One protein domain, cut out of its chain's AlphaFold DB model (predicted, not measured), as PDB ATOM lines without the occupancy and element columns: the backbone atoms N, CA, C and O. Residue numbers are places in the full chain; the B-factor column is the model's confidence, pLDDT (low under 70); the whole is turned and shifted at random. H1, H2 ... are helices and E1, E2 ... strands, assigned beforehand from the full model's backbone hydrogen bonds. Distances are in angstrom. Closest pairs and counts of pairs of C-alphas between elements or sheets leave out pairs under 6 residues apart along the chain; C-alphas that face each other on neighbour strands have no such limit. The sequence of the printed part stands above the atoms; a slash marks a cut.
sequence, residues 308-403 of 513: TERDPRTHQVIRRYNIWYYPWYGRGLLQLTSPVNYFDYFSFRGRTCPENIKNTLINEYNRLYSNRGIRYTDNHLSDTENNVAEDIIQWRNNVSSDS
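Overview. This is residues 308 to 403 of the 513 residues of an uncharacterized protein of Enterobacter sp. Sphag1F (UniProt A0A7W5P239). A two-stranded hairpin, E1 and E2, forms an arm at one end of the model, away from a loose group of three helices. In that group H1 and H2 fold back on each other as a helical hairpin, H3 stands crosswise near H1, and long stretches with no named element, residues 322 to 338 and 371 to 389, link the parts. The printed part has 96 residues, with two named strands and three named helices in the order E1, E2, H1, H2, H3; the two strands are an antiparallel sheet, E1 - E2. The class is mostly helix, though named elements hold 46 of the 96 residues. The whole is only just loose, close to compact, with a radius of gyration of the C-alphas of 15.1 A, and elongated, spanning 52 by 31 by 23 A, with the arm at one end of its length.

Arrangement. E1, residues 308 to 310, and E2, residues 317 to 321, are antiparallel neighbours and a hairpin, with 153 degrees between their directions. C-alphas 308 and 320 face each other at 4.4 A. N 309 and O 319 are within hydrogen-bond range at 2.8 A, as are N 318 and O 309 at 2.8 A. H1, residues 339 to 348, and H2, residues 355 to 370, form a helical hairpin. They touch, and their closest C-alphas, those of Pro 339 and Ile 362, are 5.6 A apart. H2 touches H1 with residues 358 to 365 alone. They run opposite ways at a steep tilt of 37 degrees, only just past shallow. H3, residues 390 to 401, is close to H1 but not clearly touching it; their closest C-alphas, those of Tyr 342 and Arg 396, are 7.0 A apart. H1 and H3 are about perpendicular, at 87 degrees. H2 and H3 are apart, and E1 is apart from H1, H2 and H3. In H1 and H2 every O i to N i+4 pair is within hydrogen-bond range; in H3 6 of 8 are.

Along the chain. E1 begins at C-alpha 308, (22.255, -16.444, -16.308), and is 6.1 A long from first to last C-alpha. E2 measures 10.9 A in the same way. H1 is 14.0 A long and begins at C-alpha 339, (17.141, 3.256, -29.207). H2 is 22.2 A long, and H3 is 15.5 A long, ending at C-alpha 401, (5.100, -10.066, -31.481).

Size, cuts and confidence. The two C-alphas farthest apart, those of Arg 313 and Gly 350, are 51.9 A apart. The printed part has no cut. The links E2 to H1, 17 residues, and H2 to H3, 19 residues, are long. The mean pLDDT of the printed part is 91.7; residue 308 and residues 319 to 322 are under 70.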
ATOM      1  N   THR A 308      22.833 -15.631 -17.373       68.69
ATOM      2  CA  THR A 308      22.255 -16.444 -16.308       68.69
ATOM      3  C   THR A 308      23.138 -16.256 -15.087       68.69
ATOM      4  O   THR A 308      24.269 -16.735 -15.067       68.69
ATOM      5  N   GLU A 309      22.636 -15.545 -14.087       72.75
ATOM      6  CA  GLU A 309      23.254 -15.522 -12.770       72.75
ATOM      7  C   GLU A 309      23.008 -16.874 -12.109       72.75
ATOM      8  O   GLU A 309      21.868 -17.344 -12.039       72.75
ATOM      9  N   ARG A 310      24.087 -17.524 -11.676       82.06
ATOM     10  CA  ARG A 310      24.034 -18.795 -10.963       82.06
ATOM     11  C   ARG A 310      24.630 -18.624  -9.585       82.06
ATOM     12  O   ARG A 310      25.608 -17.899  -9.427       82.06
ATOM     13  N   ASP A 311      24.060 -19.333  -8.626       74.50
ATOM     14  CA  ASP A 311      24.619 -19.436  -7.291       74.50
ATOM     15  C   ASP A 311      26.036 -20.030  -7.388       74.50
ATOM     16  O   ASP A 311      26.201 -21.115  -7.959       74.50
ATOM     17  N   PRO A 312      27.071 -19.341  -6.873       74.69
ATOM     18  CA  PRO A 312      28.452 -19.802  -6.991       74.69
ATOM     19  C   PRO A 312      28.737 -21.138  -6.292       74.69
ATOM     20  O   PRO A 312      29.734 -21.778  -6.612       74.69
ATOM     21  N   ARG A 313      27.903 -21.548  -5.326       75.50
ATOM     22  CA  ARG A 313      28.064 -22.775  -4.533       75.50
ATOM     23  C   ARG A 313      27.185 -23.916  -5.035       75.50
ATOM     24  O   ARG A 313      27.630 -25.057  -5.032       75.50
ATOM     25  N   THR A 314      25.950 -23.633  -5.448       89.19
ATOM     26  CA  THR A 314      24.984 -24.674  -5.860       89.19
ATOM     27  C   THR A 314      24.833 -24.805  -7.376       89.19
ATOM     28  O   THR A 314      24.197 -25.744  -7.851       89.19
ATOM     29  N   HIS A 315      25.391 -23.866  -8.151       76.44
ATOM     30  CA  HIS A 315      25.220 -23.724  -9.603       76.44
ATOM     31  C   HIS A 315      23.758 -23.592 -10.080       76.44
ATOM     32  O   HIS A 315      23.494 -23.590 -11.295       76.44
ATOM     33  N   GLN A 316      22.805 -23.433  -9.156       81.38
ATOM     34  CA  GLN A 316      21.404 -23.184  -9.473       81.38
ATOM     35  C   GLN A 316      21.240 -21.807 -10.111       81.38
ATOM     36  O   GLN A 316      21.968 -20.869  -9.800       81.38
ATOM     37  N   VAL A 317      20.293 -21.688 -11.039       75.75
ATOM     38  CA  VAL A 317      19.991 -20.412 -11.695       75.75
ATOM     39  C   VAL A 317      19.278 -19.500 -10.697       75.75
ATOM     40  O   VAL A 317      18.160 -19.807 -10.303       75.75
ATOM     41  N   ILE A 318      19.912 -18.384 -10.324       76.69
ATOM     42  CA  ILE A 318      19.330 -17.342  -9.464       76.69
ATOM     43  C   ILE A 318      18.377 -16.484 -10.292       76.69
ATOM     44  O   ILE A 318      17.213 -16.313  -9.947       76.69
ATOM     45  N   ARG A 319      18.867 -15.946 -11.413       65.50
ATOM     46  CA  ARG A 319      18.061 -15.152 -12.344       65.50
ATOM     47  C   ARG A 319      18.662 -15.162 -13.739       65.50
ATOM     48  O   ARG A 319      19.867 -15.322 -13.915       65.50
ATOM     49  N   ARG A 320      17.818 -14.955 -14.744       66.25
ATOM     50  CA  ARG A 320      18.255 -14.608 -16.100       66.25
ATOM     51  C   ARG A 320      18.031 -13.120 -16.281       66.25
ATOM     52  O   ARG A 320      16.952 -12.637 -15.959       66.25
ATOM     53  N   TYR A 321      19.046 -12.402 -16.738       66.31
ATOM     54  CA  TYR A 321      18.954 -10.963 -16.931       66.31
ATOM     55  C   TYR A 321      19.453 -10.563 -18.311       66.31
ATOM     56  O   TYR A 321      20.224 -11.271 -18.972       66.31
ATOM     57  N   ASN A 322      18.921  -9.438 -18.764       66.75
ATOM     58  CA  ASN A 322      19.120  -8.959 -20.113       66.75
ATOM     59  C   ASN A 322      20.483  -8.287 -20.282       66.75
ATOM     60  O   ASN A 322      21.173  -7.925 -19.332       66.75
ATOM     61  N   ILE A 323      20.873  -8.137 -21.537       81.75
ATOM     62  CA  ILE A 323      21.987  -7.288 -21.948       81.75
ATOM     63  C   ILE A 323      21.842  -5.844 -21.456       81.75
ATOM     64  O   ILE A 323      20.735  -5.355 -21.250       81.75
ATOM     65  N   TRP A 324      22.969  -5.137 -21.337       88.94
ATOM     66  CA  TRP A 324      23.022  -3.750 -20.854       88.94
ATOM     67  C   TRP A 324      22.146  -2.753 -21.631       88.94
ATOM     68  O   TRP A 324      21.904  -1.661 -21.148       88.94
ATOM     69  N   TYR A 325      21.682  -3.092 -22.830       91.00
ATOM     70  CA  TYR A 325      20.808  -2.235 -23.629       91.00
ATOM     71  C   TYR A 325      19.324  -2.600 -23.533       91.00
ATOM     72  O   TYR A 325      18.528  -2.144 -24.348       91.00
ATOM     73  N   TYR A 326      18.922  -3.418 -22.562       90.38
ATOM     74  CA  TYR A 326      17.507  -3.643 -22.271       90.38
ATOM     75  C   TYR A 326      16.787  -2.325 -21.919       90.38
ATOM     76  O   TYR A 326      17.376  -1.519 -21.201       90.38
ATOM     77  N   PRO A 327      15.534  -2.092 -22.372       92.44
ATOM     78  CA  PRO A 327      14.642  -2.963 -23.164       92.44
ATOM     79  C   PRO A 327      14.807  -2.871 -24.697       92.44
ATOM     80  O   PRO A 327      14.023  -3.451 -25.456       92.44
ATOM     81  N   TRP A 328      15.842  -2.188 -25.180       94.19
ATOM     82  CA  TRP A 328      16.113  -1.890 -26.593       94.19
ATOM     83  C   TRP A 328      16.931  -2.984 -27.302       94.19
ATOM     84  O   TRP A 328      17.830  -2.694 -28.098       94.19
ATOM     85  N   TYR A 329      16.634  -4.243 -26.983       92.44
ATOM     86  CA  TYR A 329      17.303  -5.430 -27.519       92.44
ATOM     87  C   TYR A 329      16.836  -5.829 -28.922       92.44
ATOM     88  O   TYR A 329      15.861  -5.268 -29.427       92.44
ATOM     89  N   GLY A 330      17.542  -6.779 -29.545       93.38
ATOM     90  CA  GLY A 330      17.251  -7.245 -30.901       93.38
ATOM     91  C   GLY A 330      15.855  -7.844 -31.046       93.38
ATOM     92  O   GLY A 330      15.484  -8.761 -30.310       93.38
ATOM     93  N   ARG A 331      15.070  -7.325 -31.999       95.69
ATOM     94  CA  ARG A 331      13.766  -7.886 -32.387       95.69
ATOM     95  C   ARG A 331      13.595  -7.995 -33.903       95.69
ATOM     96  O   ARG A 331      14.191  -7.232 -34.663       95.69
ATOM     97  N   GLY A 332      12.746  -8.920 -34.335       95.88
ATOM     98  CA  GLY A 332      12.390  -9.134 -35.735       95.88
ATOM     99  C   GLY A 332      13.463  -9.875 -36.537       95.88
ATOM    100  O   GLY A 332      14.475 -10.340 -36.000       95.88
ATOM    101  N   LEU A 333      13.241  -9.977 -37.853       95.06
ATOM    102  CA  LEU A 333      14.039 -10.829 -38.747       95.06
ATOM    103  C   LEU A 333      15.521 -10.437 -38.833       95.06
ATOM    104  O   LEU A 333      16.358 -11.312 -39.002       95.06
ATOM    105  N   LEU A 334      15.858  -9.150 -38.722       94.94
ATOM    106  CA  LEU A 334      17.249  -8.664 -38.730       94.94
ATOM    107  C   LEU A 334      17.670  -8.042 -37.387       94.94
ATOM    108  O   LEU A 334      18.613  -7.256 -37.351       94.94
ATOM    109  N   GLN A 335      16.976  -8.392 -36.296       92.94
ATOM    110  CA  GLN A 335      17.333  -8.021 -34.920       92.94
ATOM    111  C   GLN A 335      17.562  -6.510 -34.730       92.94
ATOM    112  O   GLN A 335      18.630  -6.062 -34.301       92.94
ATOM    113  N   LEU A 336      16.531  -5.706 -35.021       94.88
ATOM    114  CA  LEU A 336      16.531  -4.258 -34.793       94.88
ATOM    115  C   LEU A 336      16.900  -3.970 -33.329       94.88
ATOM    116  O   LEU A 336      16.197  -4.393 -32.413       94.88
ATOM    117  N   THR A 337      18.025  -3.288 -33.110       93.19
ATOM    118  CA  THR A 337      18.651  -3.124 -31.783       93.19
ATOM    119  C   THR A 337      19.040  -1.670 -31.551       93.19
ATOM    120  O   THR A 337      19.453  -1.009 -32.498       93.19
ATOM    121  N   SER A 338      19.028  -1.211 -30.295       95.00
ATOM    122  CA  SER A 338      19.354   0.149 -29.816       95.00
ATOM    123  C   SER A 338      18.252   1.198 -30.012       95.00
ATOM    124  O   SER A 338      17.561   1.164 -31.033       95.00
ATOM    125  N   PRO A 339      18.122   2.178 -29.092       97.31
ATOM    126  CA  PRO A 339      17.141   3.256 -29.207       97.31
ATOM    127  C   PRO A 339      17.166   3.970 -30.560       97.31
ATOM    128  O   PRO A 339      16.110   4.190 -31.140       97.31
ATOM    129  N   VAL A 340      18.358   4.258 -31.101       96.31
ATOM    130  CA  VAL A 340      18.522   4.951 -32.391       96.31
ATOM    131  C   VAL A 340      17.753   4.233 -33.501       96.31
ATOM    132  O   VAL A 340      16.880   4.824 -34.128       96.31
ATOM    133  N   ASN A 341      18.005   2.935 -33.688       96.56
ATOM    134  CA  ASN A 341      17.396   2.187 -34.788       96.56
ATOM    135  C   ASN A 341      15.878   2.009 -34.604       96.56
ATOM    136  O   ASN A 341      15.142   2.038 -35.590       96.56
ATOM    137  N   TYR A 342      15.394   1.848 -33.365       98.06
ATOM    138  CA  TYR A 342      13.952   1.796 -33.094       98.06
ATOM    139  C   TYR A 342      13.272   3.132 -33.395       98.06
ATOM    140  O   TYR A 342      12.267   3.152 -34.099       98.06
ATOM    141  N   PHE A 343      13.822   4.251 -32.917       98.06
ATOM    142  CA  PHE A 343      13.244   5.569 -33.182       98.06
ATOM    143  C   PHE A 343      13.316   5.952 -34.663       98.06
ATOM    144  O   PHE A 343      12.377   6.570 -35.172       98.06
ATOM    145  N   ASP A 344      14.367   5.551 -35.376       97.06
ATOM    146  CA  ASP A 344      14.463   5.753 -36.822       97.06
ATOM    147  C   ASP A 344      13.420   4.928 -37.581       97.06
ATOM    148  O   ASP A 344      12.823   5.439 -38.534       97.06
ATOM    149  N   TYR A 345      13.159   3.690 -37.139       98.12
ATOM    150  CA  TYR A 345      12.085   2.856 -37.676       98.12
ATOM    151  C   TYR A 345      10.710   3.467 -37.386       98.12
ATOM    152  O   TYR A 345       9.904   3.616 -38.297       98.12
ATOM    153  N   PHE A 346      10.443   3.905 -36.152       97.94
ATOM    154  CA  PHE A 346       9.179   4.556 -35.793       97.94
ATOM    155  C   PHE A 346       8.946   5.823 -36.620       97.94
ATOM    156  O   PHE A 346       7.876   5.985 -37.204       97.94
ATOM    157  N   SER A 347       9.972   6.659 -36.767       96.94
ATOM    158  CA  SER A 347       9.906   7.856 -37.610       96.94
ATOM    159  C   SER A 347       9.647   7.491 -39.075       96.94
ATOM    160  O   SER A 347       8.840   8.128 -39.743       96.94
ATOM    161  N   PHE A 348      10.279   6.424 -39.581       97.50
ATOM    162  CA  PHE A 348      10.015   5.908 -40.926       97.50
ATOM    163  C   PHE A 348       8.567   5.429 -41.092       97.50
ATOM    164  O   PHE A 348       7.968   5.665 -42.135       97.50
ATOM    165  N   ARG A 349       7.968   4.843 -40.048       96.94
ATOM    166  CA  ARG A 349       6.544   4.467 -39.976       96.94
ATOM    167  C   ARG A 349       5.578   5.646 -39.813       96.94
ATOM    168  O   ARG A 349       4.383   5.412 -39.663       96.94
ATOM    169  N   GLY A 350       6.070   6.886 -39.786       95.50
ATOM    170  CA  GLY A 350       5.248   8.069 -39.529       95.50
ATOM    171  C   GLY A 350       4.776   8.208 -38.081       95.50
ATOM    172  O   GLY A 350       3.837   8.946 -37.791       95.50
ATOM    173  N   ARG A 351       5.405   7.485 -37.147       95.69
ATOM    174  CA  ARG A 351       5.092   7.562 -35.719       95.69
ATOM    175  C   ARG A 351       5.875   8.704 -35.088       95.69
ATOM    176  O   ARG A 351       7.091   8.800 -35.246       95.69
ATOM    177  N   THR A 352       5.180   9.552 -34.339       93.75
ATOM    178  CA  THR A 352       5.801  10.681 -33.636       93.75
ATOM    179  C   THR A 352       6.259  10.239 -32.253       93.75
ATOM    180  O   THR A 352       5.473   9.691 -31.486       93.75
ATOM    181  N   CYS A 353       7.528  10.484 -31.932       94.44
ATOM    182  CA  CYS A 353       8.099  10.234 -30.609       94.44
ATOM    183  C   CYS A 353       8.519  11.573 -29.981       94.44
ATOM    184  O   CYS A 353       9.094  12.395 -30.699       94.44
ATOM    185  N   PRO A 354       8.284  11.810 -28.678       94.50
ATOM    186  CA  PRO A 354       8.757  13.020 -28.012       94.50
ATOM    187  C   PRO A 354      10.284  13.151 -28.096       94.50
ATOM    188  O   PRO A 354      11.020  12.236 -27.717       94.50
ATOM    189  N   GLU A 355      10.757  14.295 -28.591       94.50
ATOM    190  CA  GLU A 355      12.178  14.535 -28.880       94.50
ATOM    191  C   GLU A 355      13.049  14.457 -27.617       94.50
ATOM    192  O   GLU A 355      14.178  13.972 -27.658       94.50
ATOM    193  N   ASN A 356      12.503  14.857 -26.464       94.56
ATOM    194  CA  ASN A 356      13.160  14.711 -25.168       94.56
ATOM    195  C   ASN A 356      13.399  13.234 -24.811       94.56
ATOM    196  O   ASN A 356      14.520  12.876 -24.468       94.56
ATOM    197  N   ILE A 357      12.388  12.367 -24.941       94.56
ATOM    198  CA  ILE A 357      12.510  10.930 -24.635       94.56
ATOM    199  C   ILE A 357      13.499  10.272 -25.600       94.56
ATOM    200  O   ILE A 357      14.404   9.552 -25.175       94.56
ATOM    201  N   LYS A 358      13.355  10.558 -26.900       96.44
ATOM    202  CA  LYS A 358      14.246  10.051 -27.947       96.44
ATOM    203  C   LYS A 358      15.706  10.401 -27.649       96.44
ATOM    204  O   LYS A 358      16.552   9.507 -27.610       96.44
ATOM    205  N   ASN A 359      15.999  11.677 -27.407       97.19
ATOM    206  CA  ASN A 359      17.367  12.139 -27.188       97.19
ATOM    207  C   ASN A 359      17.958  11.621 -25.878       97.19
ATOM    208  O   ASN A 359      19.114  11.202 -25.879       97.19
ATOM    209  N   THR A 360      17.184  11.572 -24.789       97.25
ATOM    210  CA  THR A 360      17.650  11.006 -23.513       97.25
ATOM    211  C   THR A 360      18.104   9.558 -23.682       97.25
ATOM    212  O   THR A 360      19.235   9.224 -23.335       97.25
ATOM    213  N   LEU A 361      17.274   8.709 -24.294       98.06
ATOM    214  CA  LEU A 361      17.580   7.286 -24.456       98.06
ATOM    215  C   LEU A 361      18.736   7.030 -25.431       98.06
ATOM    216  O   LEU A 361      19.557   6.143 -25.197       98.06
ATOM    217  N   ILE A 362      18.828   7.803 -26.518       98.00
ATOM    218  CA  ILE A 362      19.955   7.721 -27.459       98.00
ATOM    219  C   ILE A 362      21.261   8.131 -26.770       98.00
ATOM    220  O   ILE A 362      22.269   7.430 -26.892       98.00
ATOM    221  N   ASN A 363      21.252   9.237 -26.024       97.94
ATOM    222  CA  ASN A 363      22.430   9.727 -25.313       97.94
ATOM    223  C   ASN A 363      22.878   8.747 -24.228       97.94
ATOM    224  O   ASN A 363      24.070   8.452 -24.134       97.94
ATOM    225  N   GLU A 364      21.936   8.187 -23.472       97.69
ATOM    226  CA  GLU A 364      22.228   7.172 -22.465       97.69
ATOM    227  C   GLU A 364      22.826   5.912 -23.099       97.69
ATOM    228  O   GLU A 364      23.880   5.435 -22.676       97.69
ATOM    229  N   TYR A 365      22.236   5.414 -24.191       97.31
ATOM    230  CA  TYR A 365      22.796   4.277 -24.919       97.31
ATOM    231  C   TYR A 365      24.232   4.554 -25.382       97.31
ATOM    232  O   TYR A 365      25.107   3.706 -25.206       97.31
ATOM    233  N   ASN A 366      24.507   5.742 -25.929       97.19
ATOM    234  CA  ASN A 366      25.843   6.133 -26.382       97.19
ATOM    235  C   ASN A 366      26.844   6.261 -25.219       97.19
ATOM    236  O   ASN A 366      28.006   5.851 -25.355       97.19
ATOM    237  N   ARG A 367      26.396   6.764 -24.059       97.31
ATOM    238  CA  ARG A 367      27.186   6.843 -22.819       97.31
ATOM    239  C   ARG A 367      27.606   5.450 -22.358       97.31
ATOM    240  O   ARG A 367      28.798   5.212 -22.148       97.31
ATOM    241  N   LEU A 368      26.661   4.514 -22.285       96.00
ATOM    242  CA  LEU A 368      26.904   3.118 -21.914       96.00
ATOM    243  C   LEU A 368      27.716   2.354 -22.975       96.00
ATOM    244  O   LEU A 368      28.551   1.500 -22.650       96.00
ATOM    245  N   TYR A 369      27.508   2.656 -24.258       93.94
ATOM    246  CA  TYR A 369      28.266   2.063 -25.356       93.94
ATOM    247  C   TYR A 369      29.755   2.395 -25.222       93.94
ATOM    248  O   TYR A 369      30.585   1.479 -25.261       93.94
ATOM    249  N   SER A 370      30.059   3.673 -24.979       96.12
ATOM    250  CA  SER A 370      31.417   4.212 -24.841       96.12
ATOM    251  C   SER A 370      32.089   3.795 -23.529       96.12
ATOM    252  O   SER A 370      33.299   3.582 -23.498       96.12
ATOM    253  N   ASN A 371      31.316   3.594 -22.456       94.81
ATOM    254  CA  ASN A 371      31.832   3.290 -21.122       94.81
ATOM    255  C   ASN A 371      31.402   1.892 -20.655       94.81
ATOM    256  O   ASN A 371      30.399   1.705 -19.971       94.81
ATOM    257  N   ARG A 372      32.194   0.868 -20.993       91.75
ATOM    258  CA  ARG A 372      31.839  -0.533 -20.689       91.75
ATOM    259  C   ARG A 372      31.693  -0.836 -19.194       91.75
ATOM    260  O   ARG A 372      30.898  -1.705 -18.852       91.75
ATOM    261  N   GLY A 373      32.447  -0.144 -18.336       92.00
ATOM    262  CA  GLY A 373      32.482  -0.394 -16.890       92.00
ATOM    263  C   GLY A 373      31.191  -0.035 -16.152       92.00
ATOM    264  O   GLY A 373      30.916  -0.627 -15.117       92.00
ATOM    265  N   ILE A 374      30.381   0.873 -16.706       92.12
ATOM    266  CA  ILE A 374      29.174   1.392 -16.040       92.12
ATOM    267  C   ILE A 374      27.872   0.726 -16.500       92.12
ATOM    268  O   ILE A 374      26.825   0.907 -15.891       92.12
ATOM    269  N   ARG A 375      27.938  -0.099 -17.552       91.12
ATOM    270  CA  ARG A 375      26.795  -0.735 -18.235       91.12
ATOM    271  C   ARG A 375      25.777  -1.430 -17.335       91.12
ATOM    272  O   ARG A 375      24.615  -1.530 -17.715       91.12
ATOM    273  N   TYR A 376      26.221  -1.946 -16.195       86.12
ATOM    274  CA  TYR A 376      25.382  -2.701 -15.264       86.12
ATOM    275  C   TYR A 376      25.267  -2.052 -13.884       86.12
ATOM    276  O   TYR A 376      24.470  -2.514 -13.076       86.12
ATOM    277  N   THR A 377      26.060  -1.019 -13.600       88.62
ATOM    278  CA  THR A 377      26.077  -0.347 -12.293       88.62
ATOM    279  C   THR A 377      25.337   0.982 -12.312       88.62
ATOM    280  O   THR A 377      24.868   1.413 -11.270       88.62
ATOM    281  N   ASP A 378      25.256   1.628 -13.475       92.69
ATOM    282  CA  ASP A 378      24.741   2.985 -13.641       92.69
ATOM    283  C   ASP A 378      24.053   3.081 -15.008       92.69
ATOM    284  O   ASP A 378      24.622   3.595 -15.969       92.69
ATOM    285  N   ASN A 379      22.891   2.440 -15.129       92.56
ATOM    286  CA  ASN A 379      22.177   2.253 -16.388       92.56
ATOM    287  C   ASN A 379      20.766   2.817 -16.288       92.56
ATOM    288  O   ASN A 379      19.961   2.314 -15.504       92.56
ATOM    289  N   HIS A 380      20.477   3.791 -17.146       95.00
ATOM    290  CA  HIS A 380      19.236   4.555 -17.124       95.00
ATOM    291  C   HIS A 380      18.392   4.351 -18.388       95.00
ATOM    292  O   HIS A 380      17.717   5.266 -18.843       95.00
ATOM    293  N   LEU A 381      18.433   3.165 -19.010       95.12
ATOM    294  CA  LEU A 381      17.654   2.867 -20.227       95.12
ATOM    295  C   LEU A 381      16.220   2.379 -19.967       95.12
ATOM    296  O   LEU A 381      15.486   2.117 -20.925       95.12
ATOM    297  N   SER A 382      15.820   2.211 -18.705       92.56
ATOM    298  CA  SER A 382      14.527   1.608 -18.360       92.56
ATOM    299  C   SER A 382      13.333   2.477 -18.777       92.56
ATOM    300  O   SER A 382      13.406   3.708 -18.765       92.56
ATOM    301  N   ASP A 383      12.211   1.832 -19.111       93.31
ATOM    302  CA  ASP A 383      10.983   2.541 -19.494       93.31
ATOM    303  C   ASP A 383      10.438   3.405 -18.349       93.31
ATOM    304  O   ASP A 383      10.056   4.552 -18.569       93.31
ATOM    305  N   THR A 384      10.446   2.862 -17.127       92.69
ATOM    306  CA  THR A 384       9.932   3.520 -15.918       92.69
ATOM    307  C   THR A 384      10.690   4.803 -15.606       92.69
ATOM    308  O   THR A 384      10.071   5.829 -15.352       92.69
ATOM    309  N   GLU A 385      12.021   4.771 -15.653       94.38
ATOM    310  CA  GLU A 385      12.839   5.942 -15.331       94.38
ATOM    311  C   GLU A 385      12.679   7.070 -16.353       94.38
ATOM    312  O   GLU A 385      12.643   8.247 -15.998       94.38
ATOM    313  N   ASN A 386      12.529   6.709 -17.627       95.06
ATOM    314  CA  ASN A 386      12.402   7.674 -18.714       95.06
ATOM    315  C   ASN A 386      10.950   8.083 -18.997       95.06
ATOM    316  O   ASN A 386      10.721   8.865 -19.919       95.06
ATOM    317  N   ASN A 387       9.978   7.568 -18.231       94.06
ATOM    318  CA  ASN A 387       8.543   7.761 -18.459       94.06
ATOM    319  C   ASN A 387       8.153   7.511 -19.927       94.06
ATOM    320  O   ASN A 387       7.472   8.324 -20.559       94.06
ATOM    321  N   VAL A 388       8.648   6.408 -20.500       95.06
ATOM    322  CA  VAL A 388       8.374   6.055 -21.897       95.06
ATOM    323  C   VAL A 388       6.877   5.800 -22.060       95.06
ATOM    324  O   VAL A 388       6.294   5.013 -21.320       95.06
ATOM    325  N   ALA A 389       6.252   6.475 -23.027       95.81
ATOM    326  CA  ALA A 389       4.823   6.334 -23.293       95.81
ATOM    327  C   ALA A 389       4.453   4.899 -23.707       95.81
ATOM    328  O   ALA A 389       5.203   4.255 -24.447       95.81
ATOM    329  N   GLU A 390       3.267   4.441 -23.296       96.31
ATOM    330  CA  GLU A 390       2.785   3.075 -23.549       96.31
ATOM    331  C   GLU A 390       2.783   2.724 -25.043       96.31
ATOM    332  O   GLU A 390       3.242   1.652 -25.428       96.31
ATOM    333  N   ASP A 391       2.389   3.659 -25.910       96.69
ATOM    334  CA  ASP A 391       2.403   3.441 -27.360       96.69
ATOM    335  C   ASP A 391       3.813   3.128 -27.888       96.69
ATOM    336  O   ASP A 391       3.974   2.263 -28.744       96.69
ATOM    337  N   ILE A 392       4.858   3.771 -27.352       97.44
ATOM    338  CA  ILE A 392       6.254   3.519 -27.753       97.44
ATOM    339  C   ILE A 392       6.699   2.130 -27.281       97.44
ATOM    340  O   ILE A 392       7.365   1.407 -28.029       97.44
ATOM    341  N   ILE A 393       6.316   1.743 -26.059       96.94
ATOM    342  CA  ILE A 393       6.566   0.402 -25.511       96.94
ATOM    343  C   ILE A 393       5.883  -0.647 -26.396       96.94
ATOM    344  O   ILE A 393       6.531  -1.609 -26.822       96.94
ATOM    345  N   GLN A 394       4.615  -0.426 -26.748       97.88
ATOM    346  CA  GLN A 394       3.842  -1.296 -27.625       97.88
ATOM    347  C   GLN A 394       4.474  -1.396 -29.018       97.88
ATOM    348  O   GLN A 394       4.684  -2.500 -29.516       97.88
ATOM    349  N   TRP A 395       4.844  -0.273 -29.644       97.94
ATOM    350  CA  TRP A 395       5.498  -0.272 -30.956       97.94
ATOM    351  C   TRP A 395       6.815  -1.038 -30.947       97.94
ATOM    352  O   TRP A 395       7.097  -1.764 -31.897       97.94
ATOM    353  N   ARG A 396       7.615  -0.898 -29.884       97.31
ATOM    354  CA  ARG A 396       8.869  -1.638 -29.715       97.31
ATOM    355  C   ARG A 396       8.616  -3.137 -29.586       97.31
ATOM    356  O   ARG A 396       9.304  -3.915 -30.241       97.31
ATOM    357  N   ASN A 397       7.640  -3.537 -28.776       96.75
ATOM    358  CA  ASN A 397       7.309  -4.945 -28.556       96.75
ATOM    359  C   ASN A 397       6.698  -5.597 -29.809       96.75
ATOM    360  O   ASN A 397       7.028  -6.739 -30.121       96.75
ATOM    361  N   ASN A 398       5.909  -4.855 -30.591       97.38
ATOM    362  CA  ASN A 398       5.334  -5.351 -31.845       97.38
ATOM    363  C   ASN A 398       6.394  -5.817 -32.852       97.38
ATOM    364  O   ASN A 398       6.121  -6.713 -33.641       97.38
ATOM    365  N   VAL A 399       7.622  -5.285 -32.801       97.50
ATOM    366  CA  VAL A 399       8.725  -5.718 -33.682       97.50
ATOM    367  C   VAL A 399       9.072  -7.208 -33.511       97.50
ATOM    368  O   VAL A 399       9.672  -7.794 -34.407       97.50
ATOM    369  N   SER A 400       8.690  -7.854 -32.405       94.88
ATOM    370  CA  SER A 400       8.803  -9.310 -32.244       94.88
ATOM    371  C   SER A 400       7.466 -10.047 -32.185       94.88
ATOM    372  O   SER A 400       7.423 -11.213 -32.581       94.88
ATOM    373  N   SER A 401       6.397  -9.409 -31.701       93.81
ATOM    374  CA  SER A 401       5.100 -10.066 -31.481       93.81
ATOM    375  C   SER A 401       4.118  -9.965 -32.652       93.81
ATOM    376  O   SER A 401       3.196 -10.776 -32.722       93.81
ATOM    377  N   ASP A 402       4.308  -9.022 -33.578       96.12
ATOM    378  CA  ASP A 402       3.467  -8.843 -34.762       96.12
ATOM    379  C   ASP A 402       4.232  -9.208 -36.045       96.12
ATOM    380  O   ASP A 402       5.314  -8.688 -36.326       96.12
ATOM    381  N   SER A 403       3.668 -10.107 -36.861       95.81
ATOM    382  CA  SER A 403       4.323 -10.614 -38.077       95.81
ATOM    383  C   SER A 403       4.611  -9.521 -39.108       95.81
ATOM    384  O   SER A 403       5.591  -9.610 -39.860       95.81
TER     385      SER A 403